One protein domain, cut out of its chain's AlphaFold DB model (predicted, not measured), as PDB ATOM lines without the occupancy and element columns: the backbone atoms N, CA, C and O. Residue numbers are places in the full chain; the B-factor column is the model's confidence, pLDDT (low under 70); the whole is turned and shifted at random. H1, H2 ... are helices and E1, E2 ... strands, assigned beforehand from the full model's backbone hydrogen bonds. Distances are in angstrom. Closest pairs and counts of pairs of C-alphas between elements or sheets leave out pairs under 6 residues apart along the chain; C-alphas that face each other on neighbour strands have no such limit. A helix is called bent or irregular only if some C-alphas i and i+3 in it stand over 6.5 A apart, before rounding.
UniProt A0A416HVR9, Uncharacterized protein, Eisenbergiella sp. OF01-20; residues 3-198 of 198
ATOM      1  N   MET A   3     126.112 148.410 107.615       94.12
ATOM      2  CA  MET A   3     127.266 148.909 108.369       94.12
ATOM      3  C   MET A   3     126.794 149.974 109.361       94.12
ATOM      4  O   MET A   3     125.941 150.789 109.011       94.12
ATOM      5  N   LEU A   4     127.321 149.957 110.582       92.00
ATOM      6  CA  LEU A   4     127.040 150.967 111.599       92.00
ATOM      7  C   LEU A   4     128.203 151.961 111.682       92.00
ATOM      8  O   LEU A   4     129.356 151.605 111.426       92.00
ATOM      9  N   ASP A   5     127.935 153.171 112.170       91.19
ATOM     10  CA  ASP A   5     128.949 154.229 112.362       91.19
ATOM     11  C   ASP A   5     130.025 153.877 113.414       91.19
ATOM     12  O   ASP A   5     130.975 154.623 113.646       91.19
ATOM     13  N   ARG A   6     129.896 152.703 114.041       90.81
ATOM     14  CA  ARG A   6     130.812 152.133 115.036       90.81
ATOM     15  C   ARG A   6     131.943 151.307 114.406       90.81
ATOM     16  O   ARG A   6     132.836 150.858 115.113       90.81
ATOM     17  N   GLY A   7     131.933 151.121 113.081       89.75
ATOM     18  CA  GLY A   7     132.995 150.426 112.342       89.75
ATOM     19  C   GLY A   7     132.769 148.925 112.121       89.75
ATOM     20  O   GLY A   7     133.642 148.273 111.553       89.75
ATOM     21  N   TRP A   8     131.612 148.393 112.513       94.50
ATOM     22  CA  TRP A   8     131.168 147.028 112.220       94.50
ATOM     23  C   TRP A   8     129.684 147.028 111.812       94.50
ATOM     24  O   TRP A   8     128.975 148.017 112.017       94.50
ATOM     25  N   GLY A   9     129.196 145.939 111.215       94.00
ATOM     26  CA  GLY A   9     127.829 145.855 110.696       94.00
ATOM     27  C   GLY A   9     127.123 144.516 110.893       94.00
ATOM     28  O   GLY A   9     127.725 143.508 111.241       94.00
ATOM     29  N   TYR A  10     125.826 144.475 110.598       92.69
ATOM     30  CA  TYR A  10     125.059 143.234 110.497       92.69
ATOM     31  C   TYR A  10     125.177 142.646 109.093       92.69
ATOM     32  O   TYR A  10     124.865 143.318 108.101       92.69
ATOM     33  N   LEU A  11     125.522 141.360 108.994       90.00
ATOM     34  CA  LEU A  11     125.532 140.658 107.711       90.00
ATOM     35  C   LEU A  11     124.103 140.571 107.133       90.00
ATOM     36  O   LEU A  11     123.834 140.974 105.999       90.00
ATOM     37  N   CYS A  12     123.137 140.144 107.954       87.44
ATOM     38  CA  CYS A  12     121.734 140.017 107.555       87.44
ATOM     39  C   CYS A  12     120.836 141.058 108.238       87.44
ATOM     40  O   CYS A  12     120.477 140.922 109.409       87.44
ATOM     41  N   ASP A  13     120.399 142.058 107.469       84.06
ATOM     42  CA  ASP A  13     119.513 143.121 107.958       84.06
ATOM     43  C   ASP A  13     118.089 142.634 108.274       84.06
ATOM     44  O   ASP A  13     117.431 143.141 109.172       84.06
ATOM     45  N   LYS A  14     117.611 141.576 107.613       85.88
ATOM     46  CA  LYS A  14     116.276 141.012 107.884       85.88
ATOM     47  C   LYS A  14     116.235 140.102 109.121       85.88
ATOM     48  O   LYS A  14     115.236 139.425 109.354       85.88
ATOM     49  N   SER A  15     117.319 140.040 109.900       86.69
ATOM     50  CA  SER A  15     117.366 139.259 111.139       86.69
ATOM     51  C   SER A  15     116.344 139.764 112.155       86.69
ATOM     52  O   SER A  15     116.125 140.970 112.273       86.69
ATOM     53  N   LYS A  16     115.752 138.835 112.916       90.12
ATOM     54  CA  LYS A  16     114.808 139.162 113.995       90.12
ATOM     55  C   LYS A  16     115.442 140.118 115.026       90.12
ATOM     56  O   LYS A  16     116.647 139.981 115.273       90.12
ATOM     57  N   PRO A  17     114.665 141.024 115.651       91.44
ATOM     58  CA  PRO A  17     115.180 142.002 116.610       91.44
ATOM     59  C   PRO A  17     116.021 141.394 117.735       91.44
ATOM     60  O   PRO A  17     117.100 141.896 118.024       91.44
ATOM     61  N   GLU A  18     115.609 140.258 118.297       91.06
ATOM     62  CA  GLU A  18     116.302 139.616 119.423       91.06
ATOM     63  C   GLU A  18     117.689 139.099 119.019       91.06
ATOM     64  O   GLU A  18     118.633 139.117 119.803       91.06
ATOM     65  N   ARG A  19     117.838 138.669 117.759       90.44
ATOM     66  CA  ARG A  19     119.137 138.266 117.206       90.44
ATOM     67  C   ARG A  19     120.031 139.479 116.991       90.44
ATOM     68  O   ARG A  19     121.217 139.422 117.289       90.44
ATOM     69  N   LYS A  20     119.479 140.574 116.460       91.00
ATOM     70  CA  LYS A  20     120.241 141.818 116.296       91.00
ATOM     71  C   LYS A  20     120.724 142.333 117.649       91.00
ATOM     72  O   LYS A  20     121.889 142.681 117.754       91.00
ATOM     73  N   GLU A  21     119.881 142.271 118.675       92.25
ATOM     74  CA  GLU A  21     120.250 142.652 120.039       92.25
ATOM     75  C   GLU A  21     121.366 141.767 120.604       92.25
ATOM     76  O   GLU A  21     122.362 142.276 121.104       92.25
ATOM     77  N   ALA A  22     121.273 140.441 120.456       91.25
ATOM     78  CA  ALA A  22     122.343 139.544 120.895       91.25
ATOM     79  C   ALA A  22     123.682 139.822 120.178       91.25
ATOM     80  O   ALA A  22     124.730 139.830 120.826       91.25
ATOM     81  N   LEU A  23     123.658 140.105 118.867       92.94
ATOM     82  CA  LEU A  23     124.850 140.553 118.131       92.94
ATOM     83  C   LEU A  23     125.364 141.895 118.628       92.94
ATOM     84  O   LEU A  23     126.568 142.057 118.763       92.94
ATOM     85  N   TYR A  24     124.469 142.841 118.888       93.62
ATOM     86  CA  TYR A  24     124.827 144.167 119.366       93.62
ATOM     87  C   TYR A  24     125.540 144.090 120.716       93.62
ATOM     88  O   TYR A  24     126.634 144.629 120.866       93.62
ATOM     89  N   GLN A  25     124.978 143.342 121.666       93.75
ATOM     90  CA  GLN A  25     125.596 143.114 122.969       93.75
ATOM     91  C   GLN A  25     126.941 142.402 122.836       93.75
ATOM     92  O   GLN A  25     127.902 142.767 123.509       93.75
ATOM     93  N   TYR A  26     127.041 141.405 121.957       94.25
ATOM     94  CA  TYR A  26     128.319 140.762 121.682       94.25
ATOM     95  C   TYR A  26     129.346 141.759 121.129       94.25
ATOM     96  O   TYR A  26     130.478 141.828 121.603       94.25
ATOM     97  N   ALA A  27     128.939 142.568 120.156       95.06
ATOM     98  CA  ALA A  27     129.825 143.480 119.467       95.06
ATOM     99  C   ALA A  27     130.351 144.590 120.378       95.06
ATOM    100  O   ALA A  27     131.554 144.820 120.411       95.06
ATOM    101  N   VAL A  28     129.480 145.212 121.175       95.56
ATOM    102  CA  VAL A  28     129.873 146.245 122.146       95.56
ATOM    103  C   VAL A  28     130.866 145.697 123.175       95.56
ATOM    104  O   VAL A  28     131.796 146.397 123.561       95.56
ATOM    105  N   ASN A  29     130.690 144.448 123.611       95.25
ATOM    106  CA  ASN A  29     131.532 143.865 124.654       95.25
ATOM    107  C   ASN A  29     132.851 143.278 124.135       95.25
ATOM    108  O   ASN A  29     133.819 143.251 124.893       95.25
ATOM    109  N   TYR A  30     132.889 142.787 122.891       96.06
ATOM    110  CA  TYR A  30     134.023 142.005 122.385       96.06
ATOM    111  C   TYR A  30     134.537 142.462 121.017       96.06
ATOM    112  O   TYR A  30     135.741 142.473 120.807       96.06
ATOM    113  N   VAL A  31     133.674 142.878 120.086       95.50
ATOM    114  CA  VAL A  31     134.123 143.293 118.743       95.50
ATOM    115  C   VAL A  31     134.710 144.693 118.775       95.50
ATOM    116  O   VAL A  31     135.806 144.885 118.276       95.50
ATOM    117  N   GLU A  32     134.030 145.669 119.366       95.94
ATOM    118  CA  GLU A  32     134.503 147.056 119.385       95.94
ATOM    119  C   GLU A  32     135.835 147.222 120.126       95.94
ATOM    120  O   GLU A  32     136.743 147.795 119.524       95.94
ATOM    121  N   PRO A  33     136.027 146.661 121.341       96.25
ATOM    122  CA  PRO A  33     137.310 146.768 122.035       96.25
ATOM    123  C   PRO A  33     138.455 146.097 121.269       96.25
ATOM    124  O   PRO A  33     139.593 146.563 121.299       96.25
ATOM    125  N   VAL A  34     138.168 145.003 120.558       97.31
ATOM    126  CA  VAL A  34     139.173 144.353 119.713       97.31
ATOM    127  C   VAL A  34     139.459 145.201 118.477       97.31
ATOM    128  O   VAL A  34     140.623 145.449 118.176       97.31
ATOM    129  N   LEU A  35     138.424 145.713 117.805       96.19
ATOM    130  CA  LEU A  35     138.531 146.475 116.558       96.19
ATOM    131  C   LEU A  35     139.399 147.730 116.697       96.19
ATOM    132  O   LEU A  35     140.044 148.126 115.728       96.19
ATOM    133  N   GLU A  36     139.457 148.336 117.885       96.19
ATOM    134  CA  GLU A  36     140.353 149.464 118.183       96.19
ATOM    135  C   GLU A  36     141.827 149.154 117.874       96.19
ATOM    136  O   GLU A  36     142.570 150.047 117.465       96.19
ATOM    137  N   ASN A  37     142.232 147.887 117.988       96.75
ATOM    138  CA  ASN A  37     143.588 147.417 117.701       96.75
ATOM    139  C   ASN A  37     143.751 146.883 116.263       96.75
ATOM    140  O   ASN A  37     144.856 146.515 115.870       96.75
ATOM    141  N   TYR A  38     142.684 146.882 115.456       96.06
ATOM    142  CA  TYR A  38     142.677 146.484 114.041       96.06
ATOM    143  C   TYR A  38     142.095 147.603 113.156       96.06
ATOM    144  O   TYR A  38     141.050 147.419 112.516       96.06
ATOM    145  N   PRO A  39     142.732 148.790 113.098       94.62
ATOM    146  CA  PRO A  39     142.226 149.921 112.317       94.62
ATOM    147  C   PRO A  39     142.013 149.594 110.830       94.62
ATOM    148  O   PRO A  39     141.134 150.177 110.195       94.62
ATOM    149  N   GLU A  40     142.760 148.635 110.284       94.62
ATOM    150  CA  GLU A  40     142.669 148.164 108.898       94.62
ATOM    151  C   GLU A  40     141.304 147.533 108.561       94.62
ATOM    152  O   GLU A  40     140.880 147.545 107.399       94.62
ATOM    153  N   LEU A  41     140.613 147.010 109.580       94.88
ATOM    154  CA  LEU A  41     139.321 146.331 109.473       94.88
ATOM    155  C   LEU A  41     138.127 147.251 109.751       94.88
ATOM    156  O   LEU A  41     136.975 146.858 109.536       94.88
ATOM    157  N   LYS A  42     138.363 148.483 110.213       94.62
ATOM    158  CA  LYS A  42     137.283 149.410 110.560       94.62
ATOM    159  C   LYS A  42     136.411 149.711 109.337       94.62
ATOM    160  O   LYS A  42     136.894 150.152 108.299       94.62
ATOM    161  N   GLY A  43     135.106 149.488 109.479       93.25
ATOM    162  CA  GLY A  43     134.128 149.661 108.402       93.25
ATOM    163  C   GLY A  43     134.074 148.496 107.410       93.25
ATOM    164  O   GLY A  43     133.431 148.629 106.372       93.25
ATOM    165  N   LYS A  44     134.728 147.366 107.710       93.25
ATOM    166  CA  LYS A  44     134.778 146.178 106.838       93.25
ATOM    167  C   LYS A  44     134.275 144.899 107.506       93.25
ATOM    168  O   LYS A  44     134.069 143.912 106.813       93.25
ATOM    169  N   VAL A  45     134.066 144.906 108.824       93.19
ATOM    170  CA  VAL A  45     133.634 143.722 109.580       93.19
ATOM    171  C   VAL A  45     132.114 143.647 109.651       93.19
ATOM    172  O   VAL A  45     131.458 144.568 110.140       93.19
ATOM    173  N   TYR A  46     131.549 142.519 109.237       93.81
ATOM    174  CA  TYR A  46     130.148 142.186 109.471       93.81
ATOM    175  C   TYR A  46     130.010 141.055 110.492       93.81
ATOM    176  O   TYR A  46     130.889 140.218 110.644       93.81
ATOM    177  N   LEU A  47     128.888 141.001 111.200       92.69
ATOM    178  CA  LEU A  47     128.598 139.954 112.174       92.69
ATOM    179  C   LEU A  47     127.339 139.188 111.786       92.69
ATOM    180  O   LEU A  47     126.349 139.761 111.304       92.69
ATOM    181  N   ALA A  48     127.358 137.887 112.050       91.56
ATOM    182  CA  ALA A  48     126.213 137.006 111.891       91.56
ATOM    183  C   ALA A  48     126.077 136.077 113.099       91.56
ATOM    184  O   ALA A  48     127.061 135.542 113.593       91.56
ATOM    185  N   LEU A  49     124.845 135.838 113.551       87.56
ATOM    186  CA  LEU A  49     124.573 134.818 114.568       87.56
ATOM    187  C   LEU A  49     124.278 133.469 113.929       87.56
ATOM    188  O   LEU A  49     123.428 133.380 113.031       87.56
ATOM    189  N   ARG A  50     124.867 132.412 114.483       84.81
ATOM    190  CA  ARG A  50     124.530 131.011 114.200       84.81
ATOM    191  C   ARG A  50     124.392 130.218 115.498       84.81
ATOM    192  O   ARG A  50     124.767 130.669 116.571       84.81
ATOM    193  N   LYS A  51     123.840 129.007 115.403       76.19
ATOM    194  CA  LYS A  51     123.707 128.111 116.566       76.19
ATOM    195  C   LYS A  51     125.055 127.568 117.044       76.19
ATOM    196  O   LYS A  51     125.243 127.344 118.235       76.19
ATOM    197  N   HIS A  52     125.969 127.328 116.109       69.06
ATOM    198  CA  HIS A  52     127.267 126.710 116.346       69.06
ATOM    199  C   HIS A  52     128.321 127.366 115.460       69.06
ATOM    200  O   HIS A  52     127.976 127.925 114.419       69.06
ATOM    201  N   GLY A  53     129.581 127.223 115.868       66.56
ATOM    202  CA  GLY A  53     130.720 127.804 115.174       66.56
ATOM    203  C   GLY A  53     131.044 129.198 115.691       66.56
ATOM    204  O   GLY A  53     130.151 130.026 115.856       66.56
ATOM    205  N   PHE A  54     132.321 129.400 115.985       77.31
ATOM    206  CA  PHE A  54     132.929 130.709 116.134       77.31
ATOM    207  C   PHE A  54     134.063 130.727 115.115       77.31
ATOM    208  O   PHE A  54     134.994 129.950 115.287       77.31
ATOM    209  N   PHE A  55     133.904 131.469 114.021       80.88
ATOM    210  CA  PHE A  55     134.906 131.537 112.957       80.88
ATOM    211  C   PHE A  55     134.678 132.758 112.054       80.88
ATOM    212  O   PHE A  55     133.551 133.257 111.929       80.88
ATOM    213  N   ALA A  56     135.751 133.228 111.431       77.00
ATOM    214  CA  ALA A  56     135.773 134.279 110.426       77.00
ATOM    215  C   ALA A  56     135.714 133.720 108.996       77.00
ATOM    216  O   ALA A  56     136.443 132.796 108.639       77.00
ATOM    217  N   GLU A  57     134.909 134.348 108.142       80.19
ATOM    218  CA  GLU A  57     134.760 134.000 106.726       80.19
ATOM    219  C   GLU A  57     134.819 135.245 105.831       80.19
ATOM    220  O   GLU A  57     134.537 136.373 106.254       80.19
ATOM    221  N   TYR A  58     135.137 135.013 104.558       71.00
ATOM    222  CA  TYR A  58     135.011 135.983 103.481       71.00
ATOM    223  C   TYR A  58     134.069 135.437 102.397       71.00
ATOM    224  O   TYR A  58     134.449 134.547 101.644       71.00
ATOM    225  N   ASP A  59     132.842 135.969 102.319       68.56
ATOM    226  CA  ASP A  59     131.891 135.694 101.223       68.56
ATOM    227  C   ASP A  59     130.724 136.711 101.198       68.56
ATOM    228  O   ASP A  59     129.848 136.677 102.067       68.56
ATOM    229  N   PRO A  60     130.665 137.668 100.251       72.00
ATOM    230  CA  PRO A  60     131.774 138.337  99.560       72.00
ATOM    231  C   PRO A  60     132.430 139.425 100.440       72.00
ATOM    232  O   PRO A  60     133.155 140.290  99.948       72.00
ATOM    233  N   VAL A  61     132.096 139.452 101.735       79.88
ATOM    234  CA  VAL A  61     132.586 140.409 102.732       79.88
ATOM    235  C   VAL A  61     133.172 139.677 103.933       79.88
ATOM    236  O   VAL A  61     132.756 138.560 104.254       79.88
ATOM    237  N   ASN A  62     134.078 140.356 104.634       81.06
ATOM    238  CA  ASN A  62     134.630 139.906 105.905       81.06
ATOM    239  C   ASN A  62     133.535 139.833 106.966       81.06
ATOM    240  O   ASN A  62     132.904 140.847 107.293       81.06
ATOM    241  N   HIS A  63     133.317 138.653 107.534       85.06
ATOM    242  CA  HIS A  63     132.370 138.507 108.621       85.06
ATOM    243  C   HIS A  63     132.795 137.495 109.677       85.06
ATOM    244  O   HIS A  63     133.468 136.515 109.386       85.06
ATOM    245  N   ILE A  64     132.364 137.741 110.913       86.88
ATOM    246  CA  ILE A  64     132.537 136.820 112.036       86.88
ATOM    247  C   ILE A  64     131.191 136.167 112.328       86.88
ATOM    248  O   ILE A  64     130.179 136.847 112.561       86.88
ATOM    249  N   ILE A  65     131.179 134.837 112.329       87.94
ATOM    250  CA  ILE A  65     130.050 134.052 112.810       87.94
ATOM    251  C   ILE A  65     130.179 133.886 114.321       87.94
ATOM    252  O   ILE A  65     131.121 133.279 114.820       87.94
ATOM    253  N   VAL A  66     129.195 134.411 115.048       88.25
ATOM    254  CA  VAL A  66     129.113 134.352 116.507       88.25
ATOM    255  C   VAL A  66     128.069 133.301 116.913       88.25
ATOM    256  O   VAL A  66     126.950 133.310 116.381       88.25
ATOM    257  N   PRO A  67     128.369 132.400 117.864       86.62
ATOM    258  CA  PRO A  67     127.386 131.462 118.377       86.62
ATOM    259  C   PRO A  67     126.373 132.159 119.301       86.62
ATOM    260  O   PRO A  67     126.738 132.951 120.164       86.62
ATOM    261  N   GLU A  68     125.089 131.817 119.174       85.12
ATOM    262  CA  GLU A  68     123.977 132.420 119.939       85.12
ATOM    263  C   GLU A  68     124.123 132.352 121.460       85.12
ATOM    264  O   GLU A  68     123.602 133.208 122.168       85.12
ATOM    265  N   ASN A  69     124.852 131.363 121.969       84.81
ATOM    266  CA  ASN A  69     125.119 131.184 123.390       84.81
ATOM    267  C   ASN A  69     126.572 131.505 123.780       84.81
ATOM    268  O   ASN A  69     127.019 131.047 124.827       84.81
ATOM    269  N   ALA A  70     127.315 132.267 122.965       85.00
ATOM    270  CA  ALA A  70     128.717 132.603 123.234       85.00
ATOM    271  C   ALA A  70     128.908 133.161 124.655       85.00
ATOM    272  O   ALA A  70     129.660 132.594 125.446       85.00
ATOM    273  N   SER A  71     128.148 134.208 124.996       84.00
ATOM    274  CA  SER A  71     128.265 134.937 126.267       84.00
ATOM    275  C   SER A  71     127.842 134.142 127.503       84.00
ATOM    276  O   SER A  71     128.203 134.523 128.610       84.00
ATOM    277  N   SER A  72     127.060 133.069 127.349       85.81
ATOM    278  CA  SER A  72     126.665 132.201 128.469       85.81
ATOM    279  C   SER A  72     127.521 130.942 128.583       85.81
ATOM    280  O   SER A  72     127.516 130.291 129.626       85.81
ATOM    281  N   ARG A  73     128.244 130.580 127.519       84.75
ATOM    282  CA  ARG A  73     129.071 129.373 127.456       84.75
ATOM    283  C   ARG A  73     130.533 129.629 127.808       84.75
ATOM    284  O   ARG A  73     131.190 128.724 128.317       84.75
ATOM    285  N   TYR A  74     131.046 130.809 127.488       89.12
ATOM    286  CA  TYR A  74     132.467 131.119 127.591       89.12
ATOM    287  C   TYR A  74     132.704 132.300 128.523       89.12
ATOM    288  O   TYR A  74     131.881 133.211 128.610       89.12
ATOM    289  N   GLY A  75     133.839 132.264 129.221       91.56
ATOM    290  CA  GLY A  75     134.289 133.373 130.041       91.56
ATOM    291  C   GLY A  75     134.742 134.568 129.201       91.56
ATOM    292  O   GLY A  75     134.906 134.483 127.977       91.56
ATOM    293  N   LYS A  76     134.907 135.710 129.869       94.75
ATOM    294  CA  LYS A  76     135.161 136.996 129.214       94.75
ATOM    295  C   LYS A  76     136.489 136.976 128.461       94.75
ATOM    296  O   LYS A  76     136.547 137.441 127.322       94.75
ATOM    297  N   HIS A  77     137.541 136.457 129.089       95.56
ATOM    298  CA  HIS A  77     138.884 136.455 128.513       95.56
ATOM    299  C   HIS A  77     138.966 135.512 127.317       95.56
ATOM    300  O   HIS A  77     139.564 135.857 126.298       95.56
ATOM    301  N   LEU A  78     138.284 134.363 127.384       93.81
ATOM    302  CA  LEU A  78     138.184 133.489 126.219       93.81
ATOM    303  C   LEU A  78     137.457 134.171 125.051       93.81
ATOM    304  O   LEU A  78     137.927 134.089 123.921       93.81
ATOM    305  N   LEU A  79     136.348 134.872 125.300       94.88
ATOM    306  CA  LEU A  79     135.612 135.569 124.238       94.88
ATOM    307  C   LEU A  79     136.423 136.703 123.604       94.88
ATOM    308  O   LEU A  79     136.418 136.825 122.379       94.88
ATOM    309  N   MET A  80     137.159 137.480 124.403       96.50
ATOM    310  CA  MET A  80     138.100 138.483 123.890       96.50
ATOM    311  C   MET A  80     139.181 137.840 123.021       96.50
ATOM    312  O   MET A  80     139.395 138.258 121.885       96.50
ATOM    313  N   SER A  81     139.810 136.771 123.521       96.19
ATOM    314  CA  SER A  81     140.870 136.067 122.803       96.19
ATOM    315  C   SER A  81     140.388 135.450 121.489       96.19
ATOM    316  O   SER A  81     141.109 135.528 120.497       96.19
ATOM    317  N   ILE A  82     139.198 134.840 121.469       94.88
ATOM    318  CA  ILE A  82     138.611 134.271 120.250       94.88
ATOM    319  C   ILE A  82     138.278 135.394 119.264       94.88
ATOM    320  O   ILE A  82     138.634 135.302 118.097       94.88
ATOM    321  N   THR A  83     137.663 136.487 119.721       96.00
ATOM    322  CA  THR A  83     137.332 137.616 118.834       96.00
ATOM    323  C   THR A  83     138.576 138.200 118.179       96.00
ATOM    324  O   THR A  83     138.582 138.453 116.978       96.00
ATOM    325  N   ALA A  84     139.645 138.387 118.954       97.00
ATOM    326  CA  ALA A  84     140.914 138.884 118.444       97.00
ATOM    327  C   ALA A  84     141.575 137.908 117.466       97.00
ATOM    328  O   ALA A  84     142.149 138.346 116.474       97.00
ATOM    329  N   HIS A  85     141.460 136.604 117.708       95.44
ATOM    330  CA  HIS A  85     141.900 135.579 116.766       95.44
ATOM    331  C   HIS A  85     141.123 135.652 115.439       95.44
ATOM    332  O   HIS A  85     141.743 135.724 114.380       95.44
ATOM    333  N   GLU A  86     139.793 135.763 115.484       94.88
ATOM    334  CA  GLU A  86     138.981 135.911 114.269       94.88
ATOM    335  C   GLU A  86     139.262 137.217 113.514       94.88
ATOM    336  O   GLU A  86     139.263 137.237 112.285       94.88
ATOM    337  N   MET A  87     139.560 138.317 114.215       95.25
ATOM    338  CA  MET A  87     140.036 139.537 113.551       95.25
ATOM    339  C   MET A  87     141.390 139.336 112.870       95.25
ATOM    340  O   MET A  87     141.603 139.881 111.791       95.25
ATOM    341  N   GLY A  88     142.272 138.513 113.442       94.19
ATOM    342  CA  GLY A  88     143.505 138.081 112.786       94.19
ATOM    343  C   GLY A  88     143.240 137.414 111.432       94.19
ATOM    344  O   GLY A  88     143.901 137.754 110.452       94.19
ATOM    345  N   HIS A  89     142.224 136.551 111.346       92.94
ATOM    346  CA  HIS A  89     141.795 135.948 110.079       92.94
ATOM    347  C   HIS A  89     141.227 136.963 109.087       92.94
ATOM    348  O   HIS A  89     141.616 136.973 107.922       92.94
ATOM    349  N   LEU A  90     140.363 137.876 109.538       93.12
ATOM    350  CA  LEU A  90     139.863 138.939 108.660       93.12
ATOM    351  C   LEU A  90     140.995 139.824 108.130       93.12
ATOM    352  O   LEU A  90     140.971 140.227 106.968       93.12
ATOM    353  N   LEU A  91     142.008 140.097 108.957       93.25
ATOM    354  CA  LEU A  91     143.189 140.828 108.524       93.25
ATOM    355  C   LEU A  91     143.976 140.026 107.481       93.25
ATOM    356  O   LEU A  91     144.354 140.595 106.470       93.25
ATOM    357  N   GLN A  92     144.166 138.714 107.654       91.56
ATOM    358  CA  GLN A  92     144.794 137.858 106.631       91.56
ATOM    359  C   GLN A  92     144.062 137.954 105.283       91.56
ATOM    360  O   GLN A  92     144.711 138.114 104.246       91.56
ATOM    361  N   TYR A  93     142.725 137.958 105.290       90.69
ATOM    362  CA  TYR A  93     141.932 138.122 104.072       90.69
ATOM    363  C   TYR A  93     142.152 139.488 103.406       90.69
ATOM    364  O   TYR A  93     142.233 139.558 102.183       90.69
ATOM    365  N   GLU A  94     142.333 140.577 104.157       89.75
ATOM    366  CA  GLU A  94     142.672 141.886 103.566       89.75
ATOM    367  C   GLU A  94     144.028 141.895 102.839       89.75
ATOM    368  O   GLU A  94     144.246 142.736 101.969       89.75
ATOM    369  N   PHE A  95     144.918 140.953 103.161       87.81
ATOM    370  CA  PHE A  95     146.229 140.780 102.528       87.81
ATOM    371  C   PHE A  95     146.259 139.633 101.502       87.81
ATOM    372  O   PHE A  95     147.338 139.182 101.122       87.81
ATOM    373  N   ASP A  96     145.092 139.156 101.050       86.06
ATOM    374  CA  ASP A  96     144.953 138.043 100.096       86.06
ATOM    375  C   ASP A  96     145.581 136.716 100.578       86.06
ATOM    376  O   ASP A  96     145.943 135.850  99.779       86.06
ATOM    377  N   ILE A  97     145.681 136.518 101.896       84.62
ATOM    378  CA  ILE A  97     146.190 135.284 102.503       84.62
ATOM    379  C   ILE A  97     145.012 134.336 102.766       84.62
ATOM    380  O   ILE A  97     144.102 134.666 103.519       84.62
ATOM    381  N   GLU A  98     145.044 133.150 102.145       71.38
ATOM    382  CA  GLU A  98     144.117 132.025 102.382       71.38
ATOM    383  C   GLU A  98     142.608 132.346 102.340       71.38
ATOM    384  O   GLU A  98     141.812 131.692 103.014       71.38
ATOM    385  N   LYS A  99     142.179 133.268 101.467       66.12
ATOM    386  CA  LYS A  99     140.747 133.548 101.223       66.12
ATOM    387  C   LYS A  99     139.912 132.300 100.897       66.12
ATOM    388  O   LYS A  99     138.725 132.275 101.198       66.12
ATOM    389  N   ASP A 100     140.532 131.273 100.308       60.72
ATOM    390  CA  ASP A 100     139.838 130.076  99.818       60.72
ATOM    391  C   ASP A 100     139.898 128.868 100.774       60.72
ATOM    392  O   ASP A 100     139.092 127.943 100.637       60.72
ATOM    393  N   LYS A 101     140.867 128.812 101.708       68.19
ATOM    394  CA  LYS A 101     141.044 127.666 102.622       68.19
ATOM    395  C   LYS A 101     142.024 127.948 103.764       68.19
ATOM    396  O   LYS A 101     143.213 128.080 103.505       68.19
ATOM    397  N   GLN A 102     141.537 127.862 105.004       74.88
ATOM    398  CA  GLN A 102     142.352 127.928 106.222       74.88
ATOM    399  C   GLN A 102     143.249 126.687 106.398       74.88
ATOM    400  O   GLN A 102     142.806 125.536 106.274       74.88
ATOM    401  N   SER A 103     144.519 126.909 106.720       83.06
ATOM    402  CA  SER A 103     145.511 125.909 107.096       83.06
ATOM    403  C   SER A 103     145.911 126.044 108.565       83.06
ATOM    404  O   SER A 103     145.734 127.075 109.201       83.06
ATOM    405  N   LEU A 104     146.540 125.004 109.123       82.88
ATOM    406  CA  LEU A 104     147.099 125.071 110.480       82.88
ATOM    407  C   LEU A 104     148.044 126.275 110.666       82.88
ATOM    408  O   LEU A 104     148.191 126.792 111.772       82.88
ATOM    409  N   TRP A 105     148.710 126.694 109.592       84.50
ATOM    410  CA  TRP A 105     149.630 127.815 109.622       84.50
ATOM    411  C   TRP A 105     148.901 129.149 109.838       84.50
ATOM    412  O   TRP A 105     149.271 129.876 110.762       84.50
ATOM    413  N   THR A 106     147.850 129.452 109.069       86.44
ATOM    414  CA  THR A 106     147.088 130.705 109.235       86.44
ATOM    415  C   THR A 106     146.363 130.772 110.560       86.44
ATOM    416  O   THR A 106     146.349 131.832 111.174       86.44
ATOM    417  N   GLU A 107     145.847 129.651 111.049       88.69
ATOM    418  CA  GLU A 107     145.238 129.545 112.377       88.69
ATOM    419  C   GLU A 107     146.216 129.950 113.491       88.69
ATOM    420  O   GLU A 107     145.929 130.752 114.389       88.69
ATOM    421  N   MET A 108     147.436 129.415 113.436       89.81
ATOM    422  CA  MET A 108     148.457 129.763 114.416       89.81
ATOM    423  C   MET A 108     148.937 131.200 114.237       89.81
ATOM    424  O   MET A 108     149.134 131.896 115.232       89.81
ATOM    425  N   GLN A 109     149.068 131.669 112.997       90.88
ATOM    426  CA  GLN A 109     149.453 133.045 112.710       90.88
ATOM    427  C   GLN A 109     148.394 134.048 113.189       90.88
ATOM    428  O   GLN A 109     148.762 135.031 113.820       90.88
ATOM    429  N   ALA A 110     147.099 133.785 113.004       92.69
ATOM    430  CA  ALA A 110     146.015 134.627 113.512       92.69
ATOM    431  C   ALA A 110     146.047 134.727 115.047       92.69
ATOM    432  O   ALA A 110     145.810 135.791 115.616       92.69
ATOM    433  N   THR A 111     146.424 133.640 115.731       94.44
ATOM    434  CA  THR A 111     146.669 133.671 117.182       94.44
ATOM    435  C   THR A 111     147.886 134.531 117.550       94.44
ATOM    436  O   THR A 111     147.843 135.282 118.516       94.44
ATOM    437  N   VAL A 112     148.979 134.457 116.786       94.75
ATOM    438  CA  VAL A 112     150.165 135.295 117.033       94.75
ATOM    439  C   VAL A 112     149.866 136.773 116.759       94.75
ATOM    440  O   VAL A 112     150.253 137.622 117.556       94.75
ATOM    441  N   ILE A 113     149.125 137.082 115.692       94.69
ATOM    442  CA  ILE A 113     148.658 138.441 115.382       94.69
ATOM    443  C   ILE A 113     147.822 138.981 116.544       94.69
ATOM    444  O   ILE A 113     148.040 140.109 116.974       94.69
ATOM    445  N   SER A 114     146.921 138.179 117.119       96.50
ATOM    446  CA  SER A 114     146.121 138.645 118.255       96.50
ATOM    447  C   SER A 114     146.969 138.988 119.482       96.50
ATOM    448  O   SER A 114     146.687 139.973 120.164       96.50
ATOM    449  N   TRP A 115     148.052 138.249 119.734       96.88
ATOM    450  CA  TRP A 115     149.013 138.601 120.780       96.88
ATOM    451  C   TRP A 115     149.768 139.891 120.462       96.88
ATOM    452  O   TRP A 115     149.895 140.739 121.337       96.88
ATOM    453  N   GLU A 116     150.232 140.067 119.222       96.06
ATOM    454  CA  GLU A 116     150.906 141.297 118.776       96.06
ATOM    455  C   GLU A 116     150.008 142.527 118.962       96.06
ATOM    456  O   GLU A 116     150.471 143.564 119.435       96.06
ATOM    457  N   ARG A 117     148.702 142.364 118.723       95.94
ATOM    458  CA  ARG A 117     147.662 143.384 118.918       95.94
ATOM    459  C   ARG A 117     147.187 143.550 120.369       95.94
ATOM    460  O   ARG A 117     146.175 144.204 120.597       95.94
ATOM    461  N   GLY A 118     147.905 142.990 121.347       96.25
ATOM    462  CA  GLY A 118     147.679 143.232 122.780       96.25
ATOM    463  C   GLY A 118     146.698 142.280 123.473       96.25
ATOM    464  O   GLY A 118     146.337 142.505 124.626       96.25
ATOM    465  N   PHE A 119     146.273 141.194 122.818       97.69
ATOM    466  CA  PHE A 119     145.331 140.218 123.396       97.69
ATOM    467  C   PHE A 119     146.016 138.985 123.999       97.69
ATOM    468  O   PHE A 119     145.361 137.992 124.323       97.69
ATOM    469  N   ALA A 120     147.335 139.034 124.210       97.56
ATOM    470  CA  ALA A 120     148.074 137.952 124.860       97.56
ATOM    471  C   ALA A 120     147.595 137.700 126.297       97.56
ATOM    472  O   ALA A 120     147.544 136.554 126.748       97.56
ATOM    473  N   LYS A 121     147.211 138.759 127.020       97.38
ATOM    474  CA  LYS A 121     146.705 138.645 128.392       97.38
ATOM    475  C   LYS A 121     145.365 137.928 128.454       97.38
ATOM    476  O   LYS A 121     145.218 137.009 129.256       97.38
ATOM    477  N   ASP A 122     144.419 138.301 127.596       97.75
ATOM    478  CA  ASP A 122     143.138 137.598 127.480       97.75
ATOM    479  C   ASP A 122     143.351 136.131 127.089       97.75
ATOM    480  O   ASP A 122     142.760 135.231 127.688       97.75
ATOM    481  N   PHE A 123     144.285 135.860 126.174       97.38
ATOM    482  CA  PHE A 123     144.661 134.494 125.820       97.38
ATOM    483  C   PHE A 123     145.217 133.704 127.022       97.38
ATOM    484  O   PHE A 123     144.757 132.596 127.295       97.38
ATOM    485  N   ILE A 124     146.144 134.261 127.805       96.69
ATOM    486  CA  ILE A 124     146.695 133.596 129.001       96.69
ATOM    487  C   ILE A 124     145.626 133.378 130.083       96.69
ATOM    488  O   ILE A 124     145.540 132.284 130.647       96.69
ATOM    489  N   LEU A 125     144.801 134.391 130.361       96.06
ATOM    490  CA  LEU A 125     143.754 134.336 131.387       96.06
ATOM    491  C   LEU A 125     142.596 133.417 131.011       96.06
ATOM    492  O   LEU A 125     141.939 132.877 131.901       96.06
ATOM    493  N   SER A 126     142.377 133.184 129.720       95.38
ATOM    494  CA  SER A 126     141.331 132.270 129.277       95.38
ATOM    495  C   SER A 126     141.566 130.839 129.788       95.38
ATOM    496  O   SER A 126     140.611 130.169 130.173       95.38
ATOM    497  N   PHE A 127     142.816 130.363 129.882       95.12
ATOM    498  CA  PHE A 127     143.100 128.991 130.330       95.12
ATOM    499  C   PHE A 127     142.547 128.660 131.724       95.12
ATOM    500  O   PHE A 127     141.806 127.684 131.834       95.12
ATOM    501  N   PRO A 128     142.881 129.386 132.811       93.31
ATOM    502  CA  PRO A 128     142.290 129.097 134.117       93.31
ATOM    503  C   PRO A 128     140.787 129.388 134.171       93.31
ATOM    504  O   PRO A 128     140.087 128.666 134.875       93.31
ATOM    505  N   GLU A 129     140.298 130.395 133.436       91.81
ATOM    506  CA  GLU A 129     138.876 130.769 133.384       91.81
ATOM    507  C   GLU A 129     138.006 129.616 132.855       91.81
ATOM    508  O   GLU A 129     136.902 129.386 133.351       91.81
ATOM    509  N   ASN A 130     138.533 128.841 131.906       87.88
ATOM    510  CA  ASN A 130     137.805 127.774 131.220       87.88
ATOM    511  C   ASN A 130     138.254 126.350 131.590       87.88
ATOM    512  O   ASN A 130     137.657 125.375 131.124       87.88
ATOM    513  N   CYS A 131     139.257 126.197 132.457       90.44
ATOM    514  CA  CYS A 131     139.755 124.890 132.885       90.44
ATOM    515  C   CYS A 131     138.762 124.187 133.826       90.44
ATOM    516  O   CYS A 131     138.757 124.388 135.042       90.44
ATOM    517  N   SER A 132     137.952 123.294 133.254       86.06
ATOM    518  CA  SER A 132     136.954 122.480 133.972       86.06
ATOM    519  C   SER A 132     137.504 121.160 134.532       86.06
ATOM    520  O   SER A 132     136.775 120.384 135.155       86.06
ATOM    521  N   ARG A 133     138.797 120.876 134.324       84.94
ATOM    522  CA  ARG A 133     139.430 119.620 134.748       84.94
ATOM    523  C   ARG A 133     139.473 119.510 136.276       84.94
ATOM    524  O   ARG A 133     139.896 120.435 136.969       84.94
ATOM    525  N   SER A 134     139.100 118.351 136.817       86.00
ATOM    526  CA  SER A 134     139.197 118.078 138.259       86.00
ATOM    527  C   SER A 134     140.659 118.052 138.721       86.00
ATOM    528  O   SER A 134     141.035 118.764 139.653       86.00
ATOM    529  N   THR A 135     141.510 117.327 137.996       90.25
ATOM    530  CA  THR A 135     142.958 117.245 138.227       90.25
ATOM    531  C   THR A 135     143.720 117.963 137.116       90.25
ATOM    532  O   THR A 135     143.335 117.910 135.951       90.25
ATOM    533  N   CYS A 136     144.816 118.639 137.465       92.31
ATOM    534  CA  CYS A 136     145.671 119.279 136.471       92.31
ATOM    535  C   CYS A 136     146.407 118.231 135.624       92.31
ATOM    536  O   CYS A 136     147.216 117.481 136.159       92.31
ATOM    537  N   CYS A 137     146.176 118.235 134.309       89.75
ATOM    538  CA  CYS A 137     146.920 117.424 133.336       89.75
ATOM    539  C   CYS A 137     147.732 118.256 132.328       89.75
ATOM    540  O   CYS A 137     148.474 117.692 131.535       89.75
ATOM    541  N   GLY A 138     147.614 119.590 132.342       90.94
ATOM    542  CA  GLY A 138     148.322 120.450 131.385       90.94
ATOM    543  C   GLY A 138     147.754 120.428 129.955       90.94
ATOM    544  O   GLY A 138     148.374 120.978 129.049       90.94
ATOM    545  N   GLU A 139     146.588 119.808 129.748       90.69
ATOM    546  CA  GLU A 139     145.992 119.568 128.424       90.69
ATOM    547  C   GLU A 139     144.817 120.500 128.088       90.69
ATOM    548  O   GLU A 139     144.120 120.274 127.100       90.69
ATOM    549  N   GLU A 140     144.556 121.533 128.895       92.19
ATOM    550  CA  GLU A 140     143.547 122.534 128.522       92.19
ATOM    551  C   GLU A 140     144.005 123.238 127.241       92.19
ATOM    552  O   GLU A 140     145.146 123.707 127.180       92.19
ATOM    553  N   LYS A 141     143.155 123.257 126.210       90.69
ATOM    554  CA  LYS A 141     143.548 123.617 124.843       90.69
ATOM    555  C   LYS A 141     142.715 124.778 124.331       90.69
ATOM    556  O   LYS A 141     141.526 124.607 124.082       90.69
ATOM    557  N   HIS A 142     143.367 125.903 124.060       89.25
ATOM    558  CA  HIS A 142     142.765 127.063 123.407       89.25
ATOM    559  C   HIS A 142     143.470 127.311 122.067       89.25
ATOM    560  O   HIS A 142     144.703 127.358 121.996       89.25
ATOM    561  N   GLY A 143     142.694 127.390 120.981       82.38
ATOM    562  CA  GLY A 143     143.235 127.355 119.619       82.38
ATOM    563  C   GLY A 143     144.068 126.086 119.395       82.38
ATOM    564  O   GLY A 143     143.600 124.973 119.633       82.38
ATOM    565  N   TYR A 144     145.335 126.238 119.003       87.19
ATOM    566  CA  TYR A 144     146.277 125.126 118.774       87.19
ATOM    567  C   TYR A 144     147.327 124.953 119.880       87.19
ATOM    568  O   TYR A 144     148.320 124.231 119.700       87.19
ATOM    569  N   PHE A 145     147.109 125.582 121.035       92.56
ATOM    570  CA  PHE A 145     148.056 125.589 122.141       92.56
ATOM    571  C   PHE A 145     147.464 124.957 123.400       92.56
ATOM    572  O   PHE A 145     146.322 125.216 123.772       92.56
ATOM    573  N   HIS A 146     148.275 124.136 124.062       93.69
ATOM    574  CA  HIS A 146     147.944 123.555 125.358       93.69
ATOM    575  C   HIS A 146     148.523 124.412 126.479       93.69
ATOM    576  O   HIS A 146     149.585 125.020 126.323       93.69
ATOM    577  N   CYS A 147     147.852 124.430 127.626       94.62
ATOM    578  CA  CYS A 147     148.249 125.261 128.754       94.62
ATOM    579  C   CYS A 147     149.645 124.898 129.296       94.62
ATOM    580  O   CYS A 147     150.378 125.790 129.711       94.62
ATOM    581  N   ASN A 148     150.086 123.638 129.194       93.75
ATOM    582  CA  ASN A 148     151.445 123.225 129.580       93.75
ATOM    583  C   ASN A 148     152.578 123.902 128.787       93.75
ATOM    584  O   ASN A 148     153.736 123.837 129.196       93.75
ATOM    585  N   LEU A 149     152.270 124.550 127.661       94.75
ATOM    586  CA  LEU A 149     153.241 125.359 126.935       94.75
ATOM    587  C   LEU A 149     153.539 126.675 127.666       94.75
ATOM    588  O   LEU A 149     154.643 127.205 127.558       94.75
ATOM    589  N   PHE A 150     152.555 127.192 128.404       94.69
ATOM    590  CA  PHE A 150     152.617 128.488 129.071       94.69
ATOM    591  C   PHE A 150     152.780 128.377 130.581       94.69
ATOM    592  O   PHE A 150     153.211 129.346 131.195       94.69
ATOM    593  N   PHE A 151     152.456 127.235 131.189       92.81
ATOM    594  CA  PHE A 151     152.477 127.044 132.638       92.81
ATOM    595  C   PHE A 151     153.269 125.787 133.011       92.81
ATOM    596  O   PHE A 151     152.971 124.698 132.533       92.81
ATOM    597  N   GLU A 152     154.251 125.933 133.906       87.62
ATOM    598  CA  GLU A 152     155.017 124.795 134.448       87.62
ATOM    599  C   GLU A 152     154.186 123.939 135.418       87.62
ATOM    600  O   GLU A 152     154.448 122.752 135.597       87.62
ATOM    601  N   GLY A 153     153.163 124.539 136.031       87.50
ATOM    602  CA  GLY A 153     152.200 123.880 136.909       87.50
ATOM    603  C   GLY A 153     150.756 124.132 136.473       87.50
ATOM    604  O   GLY A 153     150.481 124.545 135.349       87.50
ATOM    605  N   CYS A 154     149.805 123.900 137.380       92.00
ATOM    606  CA  CYS A 154     148.387 124.124 137.097       92.00
ATOM    607  C   CYS A 154     148.110 125.593 136.743       92.00
ATOM    608  O   CYS A 154     148.366 126.482 137.556       92.00
ATOM    609  N   CYS A 155     147.516 125.838 135.568       92.69
ATOM    610  CA  CYS A 155     147.140 127.182 135.110       92.69
ATOM    611  C   CYS A 155     146.247 127.926 136.120       92.69
ATOM    612  O   CYS A 155     146.358 129.139 136.262       92.69
ATOM    613  N   ARG A 156     145.427 127.194 136.889       92.56
ATOM    614  CA  ARG A 156     144.542 127.736 137.940       92.56
ATOM    615  C   ARG A 156     145.272 128.249 139.186       92.56
ATOM    616  O   ARG A 156     144.658 128.929 139.996       92.56
ATOM    617  N   ASN A 157     146.555 127.926 139.350       91.69
ATOM    618  CA  ASN A 157     147.331 128.276 140.544       91.69
ATOM    619  C   ASN A 157     148.280 129.464 140.313       91.69
ATOM    620  O   ASN A 157     149.061 129.798 141.201       91.69
ATOM    621  N   CYS A 158     148.265 130.074 139.127       88.38
ATOM    622  CA  CYS A 158     149.148 131.196 138.812       88.38
ATOM    623  C   CYS A 158     148.600 132.505 139.392       88.38
ATOM    624  O   CYS A 158     147.394 132.756 139.363       88.38
ATOM    625  N   SER A 159     149.490 133.356 139.901       90.75
ATOM    626  CA  SER A 159     149.105 134.684 140.380       90.75
ATOM    627  C   SER A 159     148.784 135.621 139.209       90.75
ATOM    628  O   SER A 159     149.291 135.435 138.104       90.75
ATOM    629  N   VAL A 160     148.001 136.679 139.451       89.50
ATOM    630  CA  VAL A 160     147.715 137.715 138.433       89.50
ATOM    631  C   VAL A 160     149.009 138.302 137.858       89.50
ATOM    632  O   VAL A 160     149.138 138.438 136.648       89.50
ATOM    633  N   ARG A 161     150.008 138.559 138.712       92.56
ATOM    634  CA  ARG A 161     151.318 139.072 138.288       92.56
ATOM    635  C   ARG A 161     152.059 138.095 137.370       92.56
ATOM    636  O   ARG A 161     152.719 138.526 136.429       92.56
ATOM    637  N   ASP A 162     151.967 136.792 137.637       92.81
ATOM    638  CA  ASP A 162     152.557 135.783 136.752       92.81
ATOM    639  C   ASP A 162     151.842 135.740 135.402       92.81
ATOM    640  O   ASP A 162     152.507 135.595 134.378       92.81
ATOM    641  N   MET A 163     150.515 135.900 135.390       93.75
ATOM    642  CA  MET A 163     149.740 135.982 134.149       93.75
ATOM    643  C   MET A 163     150.152 137.188 133.309       93.75
ATOM    644  O   MET A 163     150.419 137.026 132.121       93.75
ATOM    645  N   ASP A 164     150.284 138.359 133.936       95.00
ATOM    646  CA  ASP A 164     150.731 139.586 133.270       95.00
ATOM    647  C   ASP A 164     152.129 139.406 132.662       95.00
ATOM    648  O   ASP A 164     152.323 139.623 131.468       95.00
ATOM    649  N   ARG A 165     153.087 138.871 133.434       95.62
ATOM    650  CA  ARG A 165     154.450 138.610 132.942       95.62
ATOM    651  C   ARG A 165     154.478 137.618 131.773       95.62
ATOM    652  O   ARG A 165     155.305 137.738 130.871       95.62
ATOM    653  N   ARG A 166     153.624 136.590 131.799       95.94
ATOM    654  CA  ARG A 166     153.521 135.612 130.703       95.94
ATOM    655  C   ARG A 166     152.922 136.248 129.452       95.94
ATOM    656  O   ARG A 166     153.427 135.991 128.364       95.94
ATOM    657  N   ALA A 167     151.907 137.094 129.609       97.12
ATOM    658  CA  ALA A 167     151.319 137.848 128.509       97.12
ATOM    659  C   ALA A 167     152.354 138.766 127.844       97.12
ATOM    660  O   ALA A 167     152.573 138.639 126.646       97.12
ATOM    661  N   GLU A 168     153.082 139.574 128.620       97.25
ATOM    662  CA  GLU A 168     154.142 140.465 128.111       97.25
ATOM    663  C   GLU A 168     155.201 139.709 127.291       97.25
ATOM    664  O   GLU A 168     155.635 140.164 126.232       97.25
ATOM    665  N   LYS A 169     155.598 138.516 127.750       97.44
ATOM    666  CA  LYS A 169     156.530 137.648 127.014       97.44
ATOM    667  C   LYS A 169     155.946 137.149 125.694       97.44
ATOM    668  O   LYS A 169     156.679 137.075 124.711       97.44
ATOM    669  N   LEU A 170     154.660 136.794 125.660       96.75
ATOM    670  CA  LEU A 170     153.993 136.402 124.417       96.75
ATOM    671  C   LEU A 170     153.879 137.573 123.443       96.75
ATOM    672  O   LEU A 170     154.163 137.380 122.266       96.75
ATOM    673  N   GLU A 171     153.539 138.773 123.914       97.25
ATOM    674  CA  GLU A 171     153.507 139.976 123.070       97.25
ATOM    675  C   GLU A 171     154.889 140.279 122.487       97.25
ATOM    676  O   GLU A 171     155.011 140.565 121.298       97.25
ATOM    677  N   ALA A 172     155.946 140.168 123.298       96.56
ATOM    678  CA  ALA A 172     157.317 140.372 122.837       96.56
ATOM    679  C   ALA A 172     157.708 139.377 121.734       96.56
ATOM    680  O   ALA A 172     158.250 139.794 120.715       96.56
ATOM    681  N   ILE A 173     157.378 138.090 121.905       95.62
ATOM    682  CA  ILE A 173     157.583 137.066 120.869       95.62
ATOM    683  C   ILE A 173     156.751 137.387 119.624       95.62
ATOM    684  O   ILE A 173     157.243 137.258 118.510       95.62
ATOM    685  N   ALA A 174     155.493 137.792 119.797       95.38
ATOM    686  CA  ALA A 174     154.574 138.041 118.695       95.38
ATOM    687  C   ALA A 174     155.019 139.210 117.806       95.38
ATOM    688  O   ALA A 174     154.911 139.112 116.588       95.38
ATOM    689  N   ARG A 175     155.614 140.260 118.390       94.94
ATOM    690  CA  ARG A 175     156.184 141.407 117.654       94.94
ATOM    691  C   ARG A 175     157.337 141.039 116.714       94.94
ATOM    692  O   ARG A 175     157.691 141.843 115.855       94.94
ATOM    693  N   GLU A 176     157.938 139.857 116.865       92.06
ATOM    694  CA  GLU A 176     158.948 139.355 115.923       92.06
ATOM    695  C   GLU A 176     158.336 138.887 114.593       92.06
ATOM    696  O   GLU A 176     159.072 138.740 113.619       92.06
ATOM    697  N   TYR A 177     157.018 138.655 114.543       88.88
ATOM    698  CA  TYR A 177     156.320 138.109 113.382       88.88
ATOM    699  C   TYR A 177     155.439 139.159 112.711       88.88
ATOM    700  O   TYR A 177     154.703 139.906 113.354       88.88
ATOM    701  N   LYS A 178     155.468 139.171 111.383       86.25
ATOM    702  CA  LYS A 178     154.586 139.966 110.529       86.25
ATOM    703  C   LYS A 178     153.510 139.086 109.911       86.25
ATOM    704  O   LYS A 178     153.679 137.881 109.742       86.25
ATOM    705  N   ILE A 179     152.421 139.715 109.480       86.31
ATOM    706  CA  ILE A 179     151.303 139.028 108.817       86.31
ATOM    707  C   ILE A 179     151.703 138.289 107.528       86.31
ATOM    708  O   ILE A 179     151.072 137.313 107.147       86.31
ATOM    709  N   THR A 180     152.781 138.708 106.868       83.56
ATOM    710  CA  THR A 180     153.304 138.044 105.664       83.56
ATOM    711  C   THR A 180     154.304 136.926 105.967       83.56
ATOM    712  O   THR A 180     154.763 136.257 105.042       83.56
ATOM    713  N   ASP A 181     154.694 136.737 107.229       84.44
ATOM    714  CA  ASP A 181     155.761 135.805 107.588       84.44
ATOM    715  C   ASP A 181     155.250 134.371 107.662       84.44
ATOM    716  O   ASP A 181     154.278 134.072 108.359       84.44
ATOM    717  N   VAL A 182     155.981 133.447 107.038       79.88
ATOM    718  CA  VAL A 182     155.724 132.014 107.189       79.88
ATOM    719  C   VAL A 182     156.181 131.552 108.576       79.88
ATOM    720  O   VAL A 182     157.332 131.190 108.802       79.88
ATOM    721  N   LEU A 183     155.249 131.568 109.524       83.12
ATOM    722  CA  LEU A 183     155.379 130.981 110.855       83.12
ATOM    723  C   LEU A 183     155.864 129.514 110.850       83.12
ATOM    724  O   LEU A 183     155.131 128.589 110.488       83.12
ATOM    725  N   ASN A 184     157.064 129.277 111.383       87.25
ATOM    726  CA  ASN A 184     157.499 127.938 111.778       87.25
ATOM    727  C   ASN A 184     156.908 127.581 113.152       87.25
ATOM    728  O   ASN A 184     157.372 128.034 114.197       87.25
ATOM    729  N   VAL A 185     155.879 126.734 113.145       85.38
ATOM    730  CA  VAL A 185     155.130 126.325 114.345       85.38
ATOM    731  C   VAL A 185     156.011 125.672 115.411       85.38
ATOM    732  O   VAL A 185     155.810 125.907 116.607       85.38
ATOM    733  N   THR A 186     156.970 124.841 115.001       89.88
ATOM    734  CA  THR A 186     157.864 124.145 115.936       89.88
ATOM    735  C   THR A 186     158.775 125.146 116.630       89.88
ATOM    736  O   THR A 186     158.849 125.162 117.858       89.88
ATOM    737  N   GLU A 187     159.388 126.042 115.855       91.81
ATOM    738  CA  GLU A 187     160.257 127.094 116.384       91.81
ATOM    739  C   GLU A 187     159.495 128.044 117.317       91.81
ATOM    740  O   GLU A 187     159.975 128.347 118.411       91.81
ATOM    741  N   LEU A 188     158.275 128.454 116.945       92.44
ATOM    742  CA  LEU A 188     157.428 129.287 117.800       92.44
ATOM    743  C   LEU A 188     157.180 128.614 119.156       92.44
ATOM    744  O   LEU A 188     157.359 129.241 120.200       92.44
ATOM    745  N   LYS A 189     156.788 127.333 119.163       92.38
ATOM    746  CA  LYS A 189     156.530 126.596 120.410       92.38
ATOM    747  C   LYS A 189     157.791 126.475 121.266       92.38
ATOM    748  O   LYS A 189     157.707 126.612 122.486       92.38
ATOM    749  N   GLU A 190     158.955 126.274 120.660       93.88
ATOM    750  CA  GLU A 190     160.228 126.260 121.385       93.88
ATOM    751  C   GLU A 190     160.584 127.625 121.981       93.88
ATOM    752  O   GLU A 190     160.995 127.687 123.143       93.88
ATOM    753  N   LYS A 191     160.396 128.716 121.224       94.62
ATOM    754  CA  LYS A 191     160.598 130.091 121.710       94.62
ATOM    755  C   LYS A 191     159.688 130.394 122.898       94.62
ATOM    756  O   LYS A 191     160.179 130.849 123.931       94.62
ATOM    757  N   ILE A 192     158.398 130.064 122.790       95.31
ATOM    758  CA  ILE A 192     157.436 130.225 123.887       95.31
ATOM    759  C   ILE A 192     157.914 129.438 125.106       95.31
ATOM    760  O   ILE A 192     158.084 130.019 126.173       95.31
ATOM    761  N   LYS A 193     158.210 128.143 124.957       93.44
ATOM    762  CA  LYS A 193     158.638 127.305 126.085       93.44
ATOM    763  C   LYS A 193     159.877 127.872 126.786       93.44
ATOM    764  O   LYS A 193     159.893 127.962 128.010       93.44
ATOM    765  N   LYS A 194     160.887 128.306 126.024       93.75
ATOM    766  CA  LYS A 194     162.099 128.944 126.572       93.75
ATOM    767  C   LYS A 194     161.768 130.223 127.341       93.75
ATOM    768  O   LYS A 194     162.261 130.402 128.449       93.75
ATOM    769  N   ALA A 195     160.903 131.077 126.795       94.12
ATOM    770  CA  ALA A 195     160.491 132.308 127.463       94.12
ATOM    771  C   ALA A 195     159.683 132.044 128.743       94.12
ATOM    772  O   ALA A 195     159.769 132.819 129.693       94.12
ATOM    773  N   MET A 196     158.908 130.960 128.799       91.75
ATOM    774  CA  MET A 196     158.033 130.643 129.935       91.75
ATOM    775  C   MET A 196     158.763 130.030 131.138       91.75
ATOM    776  O   MET A 196     158.218 130.123 132.241       91.75
ATOM    777  N   CYS A 197     159.962 129.470 130.924       74.56
ATOM    778  CA  CYS A 197     160.832 128.857 131.941       74.56
ATOM    779  C   CYS A 197     161.961 129.775 132.463       74.56
ATOM    780  O   CYS A 197     162.651 129.403 133.410       74.56
ATOM    781  N   GLY A 198     162.181 130.940 131.842       59.56
ATOM    782  CA  GLY A 198     163.119 131.978 132.312       59.56
ATOM    783  C   GLY A 198     162.455 133.026 133.197       59.56
ATOM    784  O   GLY A 198     163.111 133.558 134.111       59.56
TER     785      GLY A 198
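This is residues 3 to 198 of the 198 residues of an uncharacterized protein of Eisenbergiella sp. OF01-20 (UniProt A0A416HVR9). A small twisted sheet, E1 to E4, makes one end of the domain, with H1 and H3 over one of its faces and its other face bare; beyond H3 the helices follow one another away from the sheet, first the bent H4, then H5, then H6 at the far end. The printed part has 196 residues, with six named helices and four named strands, which follow one another along the chain as E1 H1 E2 E3 E4 H2 H3 H4 H5 H6. The sheet runs E1 E2 E4 E3 and is mixed; the class is mixed, helices and strands. The whole is compact, with a radius of gyration of the C-alphas of 16.8 A and spans of 52 by 37 by 26 A.

Find C-alpha 8 at (131.168, 147.028, 112.220), where E1, residues 8 to 10, begins. H1, residues 17 to 35, has a kink of 45 degrees near residue 28 and is only just irregular: C-alphas 29 and 32 are 6.8 A apart. Next come E2, residues 45 to 50, E3, 55 to 58, E4, 62 to 67, and H2, 70 to 73. H3, residues 76 to 94, is 27.2 A long. H4, residues 104 to 130, was assigned as one helix by its hydrogen bonds but is bent, with C-alphas 117 and 120 8.1 A apart: its arms are H4a, 104 to 117, and H4b, 120 to 130. H5, residues 160 to 174, is 20.9 A long; H6, residues 185 to 197, ends at C-alpha 197, (160.832, 128.857, 131.941).

Begin at E1, parallel to E2, with N 9 and O 45 2.9 A apart; E1, H1 and E2 form a strand-helix-strand unit, parallel neighbours joined through a helix, with a left-handed crossover. E2 and E4 are parallel, with N 66 and O 48 2.8 A apart; E3 and E4 are an antiparallel hairpin, with N 57 and O 63 2.9 A apart. H1 and H3 are on the same face, making two layers, sheet and helices, at heights over the sheet of 8.1 A and 9.1 A. H2 is not on the sheet. H3 touches H4a, closest at C-alphas 88 and 110, 4.3 A. H5 touches H4b, closest at C-alphas 167 and 121, 4.7 A. H5 and H6 form a helical hairpin, closest at C-alphas 169 and 195, 6.7 A. Every O i to N i+4 pair is within hydrogen-bond range in H3, H4a, H5 and H6; H1 has 12 of 15 and H4b 5 of 7, and H2 is too short for such a pair.

The C-alphas of Lys 14 and Gly 198, the two farthest apart, are 53.6 A apart. The printed part has no cut; the link from H4 to H5, residues 131 to 159, is long. The mean pLDDT of the printed part is 90.0; residues 52 to 53, 59, 99 to 101 and 198 are under 70.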